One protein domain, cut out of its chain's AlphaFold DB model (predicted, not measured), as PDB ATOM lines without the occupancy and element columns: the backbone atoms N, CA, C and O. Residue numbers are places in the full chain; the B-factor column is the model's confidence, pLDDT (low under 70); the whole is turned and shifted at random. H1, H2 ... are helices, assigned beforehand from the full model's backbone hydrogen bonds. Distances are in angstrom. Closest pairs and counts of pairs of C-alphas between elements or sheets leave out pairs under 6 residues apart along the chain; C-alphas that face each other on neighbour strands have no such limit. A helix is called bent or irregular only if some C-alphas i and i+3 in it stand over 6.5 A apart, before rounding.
ATOM      1  N   ALA A 144      17.832  49.299 -32.480       87.44
ATOM      2  CA  ALA A 144      18.802  50.386 -32.640       87.44
ATOM      3  C   ALA A 144      19.506  50.767 -31.327       87.44
ATOM      4  O   ALA A 144      20.679  51.131 -31.338       87.44
ATOM      5  N   LEU A 145      18.801  50.685 -30.189       88.94
ATOM      6  CA  LEU A 145      19.401  50.942 -28.875       88.94
ATOM      7  C   LEU A 145      20.441  49.880 -28.526       88.94
ATOM      8  O   LEU A 145      21.557  50.214 -28.139       88.94
ATOM      9  N   SER A 146      20.074  48.612 -28.685       90.25
ATOM     10  CA  SER A 146      20.935  47.481 -28.365       90.25
ATOM     11  C   SER A 146      22.182  47.457 -29.259       90.25
ATOM     12  O   SER A 146      23.293  47.325 -28.746       90.25
ATOM     13  N   LYS A 147      22.026  47.722 -30.566       89.38
ATOM     14  CA  LYS A 147      23.138  47.887 -31.522       89.38
ATOM     15  C   LYS A 147      24.097  49.013 -31.119       89.38
ATOM     16  O   LYS A 147      25.314  48.837 -31.161       89.38
ATOM     17  N   GLU A 148      23.569  50.169 -30.720       88.44
ATOM     18  CA  GLU A 148      24.390  51.316 -30.320       88.44
ATOM     19  C   GLU A 148      25.130  51.062 -28.996       88.44
ATOM     20  O   GLU A 148      26.315  51.384 -28.892       88.44
ATOM     21  N   ILE A 149      24.481  50.413 -28.021       88.56
ATOM     22  CA  ILE A 149      25.135  49.973 -26.779       88.56
ATOM     23  C   ILE A 149      26.283  49.010 -27.105       88.56
ATOM     24  O   ILE A 149      27.400  49.228 -26.640       88.56
ATOM     25  N   ALA A 150      26.053  48.000 -27.953       88.25
ATOM     26  CA  ALA A 150      27.097  47.065 -28.380       88.25
ATOM     27  C   ALA A 150      28.283  47.786 -29.030       88.25
ATOM     28  O   ALA A 150      29.440  47.511 -28.715       88.25
ATOM     29  N   ARG A 151      27.998  48.748 -29.916       87.44
ATOM     30  CA  ARG A 151      29.018  49.560 -30.586       87.44
ATOM     31  C   ARG A 151      29.861  50.349 -29.582       87.44
ATOM     32  O   ARG A 151      31.079  50.401 -29.732       87.44
ATOM     33  N   ARG A 152      29.239  50.961 -28.567       85.00
ATOM     34  CA  ARG A 152      29.958  51.705 -27.516       85.00
ATOM     35  C   ARG A 152      30.780  50.790 -26.620       85.00
ATOM     36  O   ARG A 152      31.912  51.137 -26.321       85.00
ATOM     37  N   VAL A 153      30.248  49.628 -26.249       83.88
ATOM     38  CA  VAL A 153      30.964  48.634 -25.436       83.88
ATOM     39  C   VAL A 153      32.186  48.080 -26.181       83.88
ATOM     40  O   VAL A 153      33.247  47.932 -25.580       83.88
ATOM     41  N   ASN A 154      32.070  47.830 -27.492       79.81
ATOM     42  CA  ASN A 154      33.174  47.329 -28.324       79.81
ATOM     43  C   ASN A 154      34.261  48.378 -28.608       79.81
ATOM     44  O   ASN A 154      35.412  48.020 -28.859       79.81
ATOM     45  N   ASN A 155      33.929  49.671 -28.559       77.00
ATOM     46  CA  ASN A 155      34.924  50.736 -28.613       77.00
ATOM     47  C   ASN A 155      35.592  50.853 -27.233       77.00
ATOM     48  O   ASN A 155      35.016  51.359 -26.275       77.00
ATOM     49  N   SER A 156      36.827  50.359 -27.144       52.81
ATOM     50  CA  SER A 156      37.637  50.065 -25.947       52.81
ATOM     51  C   SER A 156      37.832  51.180 -24.900       52.81
ATOM     52  O   SER A 156      38.447  50.931 -23.863       52.81
ATOM     53  N   SER A 157      37.290  52.380 -25.109       55.12
ATOM     54  CA  SER A 157      37.278  53.495 -24.154       55.12
ATOM     55  C   SER A 157      36.125  53.454 -23.137       55.12
ATOM     56  O   SER A 157      36.154  54.218 -22.174       55.12
ATOM     57  N   CYS A 158      35.134  52.568 -23.303       55.16
ATOM     58  CA  CYS A 158      33.972  52.417 -22.406       55.16
ATOM     59  C   CYS A 158      34.065  51.221 -21.436       55.16
ATOM     60  O   CYS A 158      33.059  50.780 -20.881       55.16
ATOM     61  N   SER A 159      35.261  50.676 -21.202       58.06
ATOM     62  CA  SER A 159      35.490  49.601 -20.231       58.06
ATOM     63  C   SER A 159      35.372  50.141 -18.797       58.06
ATOM     64  O   SER A 159      36.357  50.452 -18.131       58.06
ATOM     65  N   ILE A 160      34.132  50.276 -18.312       64.44
ATOM     66  CA  ILE A 160      33.752  50.772 -16.975       64.44
ATOM     67  C   ILE A 160      34.128  49.741 -15.894       64.44
ATOM     68  O   ILE A 160      33.280  49.197 -15.196       64.44
ATOM     69  N   GLY A 161      35.415  49.393 -15.793       64.44
ATOM     70  CA  GLY A 161      35.939  48.425 -14.822       64.44
ATOM     71  C   GLY A 161      35.263  47.048 -14.864       64.44
ATOM     72  O   GLY A 161      35.287  46.336 -13.864       64.44
ATOM     73  N   MET A 162      34.617  46.685 -15.978       74.25
ATOM     74  CA  MET A 162      33.864  45.437 -16.117       74.25
ATOM     75  C   MET A 162      34.795  44.268 -16.441       74.25
ATOM     76  O   MET A 162      35.733  44.416 -17.225       74.25
ATOM     77  N   SER A 163      34.513  43.091 -15.874       77.06
ATOM     78  CA  SER A 163      35.186  41.849 -16.258       77.06
ATOM     79  C   SER A 163      34.773  41.411 -17.669       77.06
ATOM     80  O   SER A 163      33.679  41.737 -18.138       77.06
ATOM     81  N   GLY A 164      35.633  40.633 -18.334       78.12
ATOM     82  CA  GLY A 164      35.368  40.108 -19.681       78.12
ATOM     83  C   GLY A 164      34.085  39.272 -19.775       78.12
ATOM     84  O   GLY A 164      33.386  39.334 -20.787       78.12
ATOM     85  N   ASP A 165      33.715  38.576 -18.698       80.56
ATOM     86  CA  ASP A 165      32.487  37.775 -18.639       80.56
ATOM     87  C   ASP A 165      31.234  38.657 -18.697       80.56
ATOM     88  O   ASP A 165      30.335  38.410 -19.500       80.56
ATOM     89  N   LYS A 166      31.206  39.758 -17.929       82.75
ATOM     90  CA  LYS A 166      30.086  40.715 -17.942       82.75
ATOM     91  C   LYS A 166      29.962  41.431 -19.291       82.75
ATOM     92  O   LYS A 166      28.852  41.725 -19.729       82.75
ATOM     93  N   ILE A 167      31.087  41.712 -19.957       82.25
ATOM     94  CA  ILE A 167      31.100  42.284 -21.316       82.25
ATOM     95  C   ILE A 167      30.514  41.285 -22.319       82.25
ATOM     96  O   ILE A 167      29.704  41.661 -23.163       82.25
ATOM     97  N   SER A 168      30.877  40.008 -22.207       82.38
ATOM     98  CA  SER A 168      30.362  38.953 -23.085       82.38
ATOM     99  C   SER A 168      28.855  38.752 -22.897       82.38
ATOM    100  O   SER A 168      28.115  38.663 -23.878       82.38
ATOM    101  N   GLU A 169      28.377  38.770 -21.649       84.06
ATOM    102  CA  GLU A 169      26.948  38.707 -21.324       84.06
ATOM    103  C   GLU A 169      26.181  39.909 -21.907       84.06
ATOM    104  O   GLU A 169      25.159  39.729 -22.574       84.06
ATOM    105  N   LEU A 170      26.721  41.125 -21.766       84.25
ATOM    106  CA  LEU A 170      26.172  42.345 -22.373       84.25
ATOM    107  C   LEU A 170      26.030  42.242 -23.894       84.25
ATOM    108  O   LEU A 170      24.977  42.566 -24.449       84.25
ATOM    109  N   LEU A 171      27.091  41.802 -24.574       82.50
ATOM    110  CA  LEU A 171      27.102  41.682 -26.030       82.50
ATOM    111  C   LEU A 171      26.112  40.619 -26.512       82.50
ATOM    112  O   LEU A 171      25.461  40.826 -27.535       82.50
ATOM    113  N   SER A 172      25.920  39.535 -25.758       83.06
ATOM    114  CA  SER A 172      24.926  38.512 -26.101       83.06
ATOM    115  C   SER A 172      23.494  39.070 -26.112       83.06
ATOM    116  O   SER A 172      22.742  38.833 -27.060       83.06
ATOM    117  N   LEU A 173      23.141  39.904 -25.127       78.62
ATOM    118  CA  LEU A 173      21.821  40.538 -25.021       78.62
ATOM    119  C   LEU A 173      21.629  41.708 -25.981       78.62
ATOM    120  O   LEU A 173      20.498  42.045 -26.324       78.62
ATOM    121  N   SER A 174      22.719  42.293 -26.482       73.62
ATOM    122  CA  SER A 174      22.657  43.374 -27.467       73.62
ATOM    123  C   SER A 174      22.043  42.978 -28.820       73.62
ATOM    124  O   SER A 174      21.745  43.835 -29.649       73.62
ATOM    125  N   THR A 175      21.803  41.681 -29.022       74.44
ATOM    126  CA  THR A 175      21.092  41.124 -30.178       74.44
ATOM    127  C   THR A 175      19.566  41.182 -30.044       74.44
ATOM    128  O   THR A 175      18.861  40.983 -31.030       74.44
ATOM    129  N   GLN A 176      19.038  41.467 -28.846       81.44
ATOM    130  CA  GLN A 176      17.601  41.536 -28.591       81.44
ATOM    131  C   GLN A 176      17.090  42.987 -28.619       81.44
ATOM    132  O   GLN A 176      17.763  43.892 -28.109       81.44
ATOM    133  N   PRO A 177      15.883  43.242 -29.161       80.25
ATOM    134  CA  PRO A 177      15.257  44.556 -29.093       80.25
ATOM    135  C   PRO A 177      14.810  44.832 -27.653       80.25
ATOM    136  O   PRO A 177      13.797  44.313 -27.187       80.25
ATOM    137  N   MET A 178      15.588  45.644 -26.937       82.69
ATOM    138  CA  MET A 178      15.323  46.005 -25.546       82.69
ATOM    139  C   MET A 178      15.077  47.506 -25.416       82.69
ATOM    140  O   MET A 178      15.806  48.336 -25.966       82.69
ATOM    141  N   SER A 179      14.061  47.869 -24.637       79.62
ATOM    142  CA  SER A 179      13.819  49.242 -24.211       79.62
ATOM    143  C   SER A 179      14.891  49.703 -23.220       79.62
ATOM    144  O   SER A 179      15.580  48.902 -22.583       79.62
ATOM    145  N   ARG A 180      15.023  51.021 -23.033       80.88
ATOM    146  CA  ARG A 180      15.965  51.579 -22.050       80.88
ATOM    147  C   ARG A 180      15.679  51.091 -20.626       80.88
ATOM    148  O   ARG A 180      16.612  50.749 -19.909       80.88
ATOM    149  N   SER A 181      14.408  50.994 -20.235       78.62
ATOM    150  CA  SER A 181      14.010  50.481 -18.916       78.62
ATOM    151  C   SER A 181      14.377  49.006 -18.731       78.62
ATOM    152  O   SER A 181      14.798  48.604 -17.648       78.62
ATOM    153  N   GLN A 182      14.269  48.201 -19.792       83.62
ATOM    154  CA  GLN A 182      14.718  46.806 -19.776       83.62
ATOM    155  C   GLN A 182      16.242  46.714 -19.642       83.62
ATOM    156  O   GLN A 182      16.730  45.919 -18.838       83.62
ATOM    157  N   TRP A 183      16.986  47.564 -20.356       86.38
ATOM    158  CA  TRP A 183      18.437  47.692 -20.202       86.38
ATOM    159  C   TRP A 183      18.832  48.081 -18.776       86.38
ATOM    160  O   TRP A 183      19.720  47.463 -18.199       86.38
ATOM    161  N   TYR A 184      18.140  49.041 -18.162       85.50
ATOM    162  CA  TYR A 184      18.379  49.433 -16.772       85.50
ATOM    163  C   TYR A 184      18.168  48.269 -15.805       85.50
ATOM    164  O   TYR A 184      19.055  47.965 -15.011       85.50
ATOM    165  N   ALA A 185      17.032  47.579 -15.920       83.56
ATOM    166  CA  ALA A 185      16.725  46.421 -15.089       83.56
ATOM    167  C   ALA A 185      17.715  45.265 -15.301       83.56
ATOM    168  O   ALA A 185      17.923  44.461 -14.395       83.56
ATOM    169  N   PHE A 186      18.291  45.131 -16.497       87.38
ATOM    170  CA  PHE A 186      19.358  44.170 -16.759       87.38
ATOM    171  C   PHE A 186      20.668  44.581 -16.072       87.38
ATOM    172  O   PHE A 186      21.229  43.785 -15.327       87.38
ATOM    173  N   ILE A 187      21.106  45.833 -16.233       88.00
ATOM    174  CA  ILE A 187      22.314  46.354 -15.576       88.00
ATOM    175  C   ILE A 187      22.221  46.243 -14.050       88.00
ATOM    176  O   ILE A 187      23.169  45.794 -13.413       88.00
ATOM    177  N   ASP A 188      21.071  46.566 -13.462       86.50
ATOM    178  CA  ASP A 188      20.859  46.437 -12.014       86.50
ATOM    179  C   ASP A 188      20.941  44.992 -11.506       86.50
ATOM    180  O   ASP A 188      21.227  44.776 -10.330       86.50
ATOM    181  N   ARG A 189      20.704  44.003 -12.376       87.38
ATOM    182  CA  ARG A 189      20.875  42.576 -12.064       87.38
ATOM    183  C   ARG A 189      22.306  42.094 -12.301       87.38
ATOM    184  O   ARG A 189      22.787  41.259 -11.543       87.38
ATOM    185  N   LEU A 190      22.970  42.614 -13.333       86.56
ATOM    186  CA  LEU A 190      24.330  42.235 -13.724       86.56
ATOM    187  C   LEU A 190      25.384  42.683 -12.700       86.56
ATOM    188  O   LEU A 190      26.395  42.009 -12.482       86.56
ATOM    189  N   PHE A 191      25.176  43.845 -12.082       85.62
ATOM    190  CA  PHE A 191      26.066  44.371 -11.054       85.62
ATOM    191  C   PHE A 191      25.576  43.994  -9.661       85.62
ATOM    192  O   PHE A 191      24.413  44.177  -9.308       85.62
ATOM    193  N   SER A 192      26.494  43.499  -8.831       82.62
ATOM    194  CA  SER A 192      26.183  43.210  -7.434       82.62
ATOM    195  C   SER A 192      25.889  44.500  -6.656       82.62
ATOM    196  O   SER A 192      26.292  45.595  -7.050       82.62
ATOM    197  N   HIS A 193      25.259  44.389  -5.481       81.44
ATOM    198  CA  HIS A 193      24.955  45.562  -4.649       81.44
ATOM    199  C   HIS A 193      26.206  46.394  -4.290       81.44
ATOM    200  O   HIS A 193      26.131  47.616  -4.176       81.44
ATOM    201  N   ARG A 194      27.374  45.742  -4.177       80.00
ATOM    202  CA  ARG A 194      28.675  46.390  -3.924       80.00
ATOM    203  C   ARG A 194      29.207  47.174  -5.130       80.00
ATOM    204  O   ARG A 194      30.041  48.055  -4.965       80.00
ATOM    205  N   GLU A 195      28.706  46.886  -6.326       85.44
ATOM    206  CA  GLU A 195      29.102  47.506  -7.594       85.44
ATOM    207  C   GLU A 195      28.036  48.472  -8.130       85.44
ATOM    208  O   GLU A 195      28.080  48.871  -9.292       85.44
ATOM    209  N   ARG A 196      27.083  48.894  -7.291       84.12
ATOM    210  CA  ARG A 196      26.002  49.801  -7.700       84.12
ATOM    211  C   ARG A 196      26.515  51.088  -8.353       84.12
ATOM    212  O   ARG A 196      25.888  51.603  -9.270       84.12
ATOM    213  N   TYR A 197      27.672  51.589  -7.927       82.31
ATOM    214  CA  TYR A 197      28.291  52.760  -8.549       82.31
ATOM    215  C   TYR A 197      28.714  52.508 -10.011       82.31
ATOM    216  O   TYR A 197      28.602  53.414 -10.832       82.31
ATOM    217  N   LEU A 198      29.161  51.290 -10.353       82.88
ATOM    218  CA  LEU A 198      29.490  50.902 -11.730       82.88
ATOM    219  C   LEU A 198      28.225  50.764 -12.573       82.88
ATOM    220  O   LEU A 198      28.222  51.200 -13.719       82.88
ATOM    221  N   ALA A 199      27.148  50.229 -11.991       83.56
ATOM    222  CA  ALA A 199      25.842  50.151 -12.641       83.56
ATOM    223  C   ALA A 199      25.325  51.543 -13.034       83.56
ATOM    224  O   ALA A 199      24.979  51.775 -14.191       83.56
ATOM    225  N   GLU A 200      25.332  52.495 -12.095       81.19
ATOM    226  CA  GLU A 200      24.917  53.878 -12.359       81.19
ATOM    227  C   GLU A 200      25.835  54.572 -13.372       81.19
ATOM    228  O   GLU A 200      25.357  55.253 -14.280       81.19
ATOM    229  N   LYS A 201      27.151  54.342 -13.283       79.81
ATOM    230  CA  LYS A 201      28.113  54.865 -14.257       79.81
ATOM    231  C   LYS A 201      27.858  54.311 -15.663       79.81
ATOM    232  O   LYS A 201      27.850  55.074 -16.621       79.81
ATOM    233  N   PHE A 202      27.570  53.015 -15.793       83.75
ATOM    234  CA  PHE A 202      27.242  52.388 -17.075       83.75
ATOM    235  C   PHE A 202      25.949  52.941 -17.679       83.75
ATOM    236  O   PHE A 202      25.895  53.237 -18.875       83.75
ATOM    237  N   LYS A 203      24.910  53.140 -16.860       83.75
ATOM    238  CA  LYS A 203      23.670  53.784 -17.314       83.75
ATOM    239  C   LYS A 203      23.951  55.182 -17.874       83.75
ATOM    240  O   LYS A 203      23.512  55.475 -18.982       83.75
ATOM    241  N   ALA A 204      24.729  55.990 -17.151       76.69
ATOM    242  CA  ALA A 204      25.016  57.377 -17.506       76.69
ATOM    243  C   ALA A 204      25.987  57.546 -18.692       76.69
ATOM    244  O   ALA A 204      25.830  58.481 -19.472       76.69
ATOM    245  N   GLU A 205      26.989  56.677 -18.838       77.62
ATOM    246  CA  GLU A 205      28.042  56.820 -19.861       77.62
ATOM    247  C   GLU A 205      27.771  55.999 -21.130       77.62
ATOM    248  O   GLU A 205      28.256  56.346 -22.209       77.62
ATOM    249  N   VAL A 206      26.975  54.929 -21.033       82.75
ATOM    250  CA  VAL A 206      26.708  54.022 -22.160       82.75
ATOM    251  C   VAL A 206      25.247  54.069 -22.569       82.75
ATOM    252  O   VAL A 206      24.955  54.427 -23.710       82.75
ATOM    253  N   ILE A 207      24.319  53.722 -21.674       84.31
ATOM    254  CA  ILE A 207      22.907  53.538 -22.056       84.31
ATOM    255  C   ILE A 207      22.259  54.868 -22.434       84.31
ATOM    256  O   ILE A 207      21.619  54.958 -23.481       84.31
ATOM    257  N   ASP A 208      22.431  55.900 -21.616       79.50
ATOM    258  CA  ASP A 208      21.787  57.197 -21.821       79.50
ATOM    259  C   ASP A 208      22.296  57.911 -23.080       79.50
ATOM    260  O   ASP A 208      21.473  58.313 -23.912       79.50
ATOM    261  N   PRO A 209      23.617  57.988 -23.324       79.06
ATOM    262  CA  PRO A 209      24.138  58.490 -24.587       79.06
ATOM    263  C   PRO A 209      23.701  57.655 -25.795       79.06
ATOM    264  O   PRO A 209      23.305  58.226 -26.809       79.06
ATOM    265  N   SER A 210      23.687  56.318 -25.681       85.50
ATOM    266  CA  SER A 210      23.193  55.432 -26.752       85.50
ATOM    267  C   SER A 210      21.717  55.657 -27.058       85.50
ATOM    268  O   SER A 210      21.285  55.561 -28.200       85.50
TER     269      SER A 210
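This is residues 144 to 210 of the 317 residues of an uncharacterized protein of Candidatus Parcubacteria bacterium (UniProt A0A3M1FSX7). Two helical hairpins, H1 with H2 and H3 with H4, come together into a small body, its four helices set in a loosely closed ring; the last turns of the long H4 pack on H1, while H2 and H3 come close with few contacts. H2 and H4 are on opposite sides of this ring and stay apart. The printed part has 67 residues with four named helices, H1, H2, H3 and H4 in that order, and no named strand; the class is all helix. It is compact, with a radius of gyration of the C-alphas of 10.6 A, and rounded, spanning 30 by 25 by 20 A.

H1, residues 144 to 154, and H2, residues 164 to 173, form a helical hairpin. They touch, the closest C-alphas being those of Ala 150 and Leu 171, 5.9 A apart, and run opposite ways at a shallow tilt of 19 degrees. H3, residues 180 to 190, is close to H2 but not clearly touching: the closest C-alphas, of Lys 166 and Leu 190, are 7.3 A apart. H3 is also close to H1 but not clearly touching, with the closest C-alphas, of Leu 145 and Arg 180, 7.7 A apart. H4, residues 193 to 210, forms the second helical hairpin with H3. They touch, with the closest C-alphas, of Ile 187 and Ala 199, 6.0 A apart, and run opposite ways at a shallow tilt of 29 degrees. H4 touches H1 with residues 206 to 210 alone; the closest C-alphas, of Glu 148 and Ser 210, are 5.6 A apart, and the two helices run opposite ways at a steep tilt of 64 degrees. H2 and H4 are apart. Every backbone O i to N i+4 pair is within hydrogen-bond range in H1, H2 and H3; in H4 10 of 14 are.

H1 begins at C-alpha 144, at (18.802, 50.386, -32.640), and measures 15.3 A from first to last C-alpha. H2 measures 14.6 A and H3 15.1 A. H3 begins at C-alpha 180, at (15.965, 51.579, -22.050). H4, the longest helix, measures 24.3 A and ends at C-alpha 210, at (23.193, 55.432, -26.752). H4 is irregular, with C-alphas 194 and 197 being 7.9 A apart, and it has a kink of 36 degrees near residue 202.

The two C-alphas farthest apart are those of Ala 144 and Arg 194, at 30.6 A, while the first and last printed C-alphas, of Ala 144 and Ser 210, are 8.9 A apart. The printed part has no cut. The link from H3 to H4 is tight, and those from H1 to H2 and from H2 to H3 are short. The mean pLDDT of the printed part is 80.6; residues 156 to 161, between H1 and H2, are under 70.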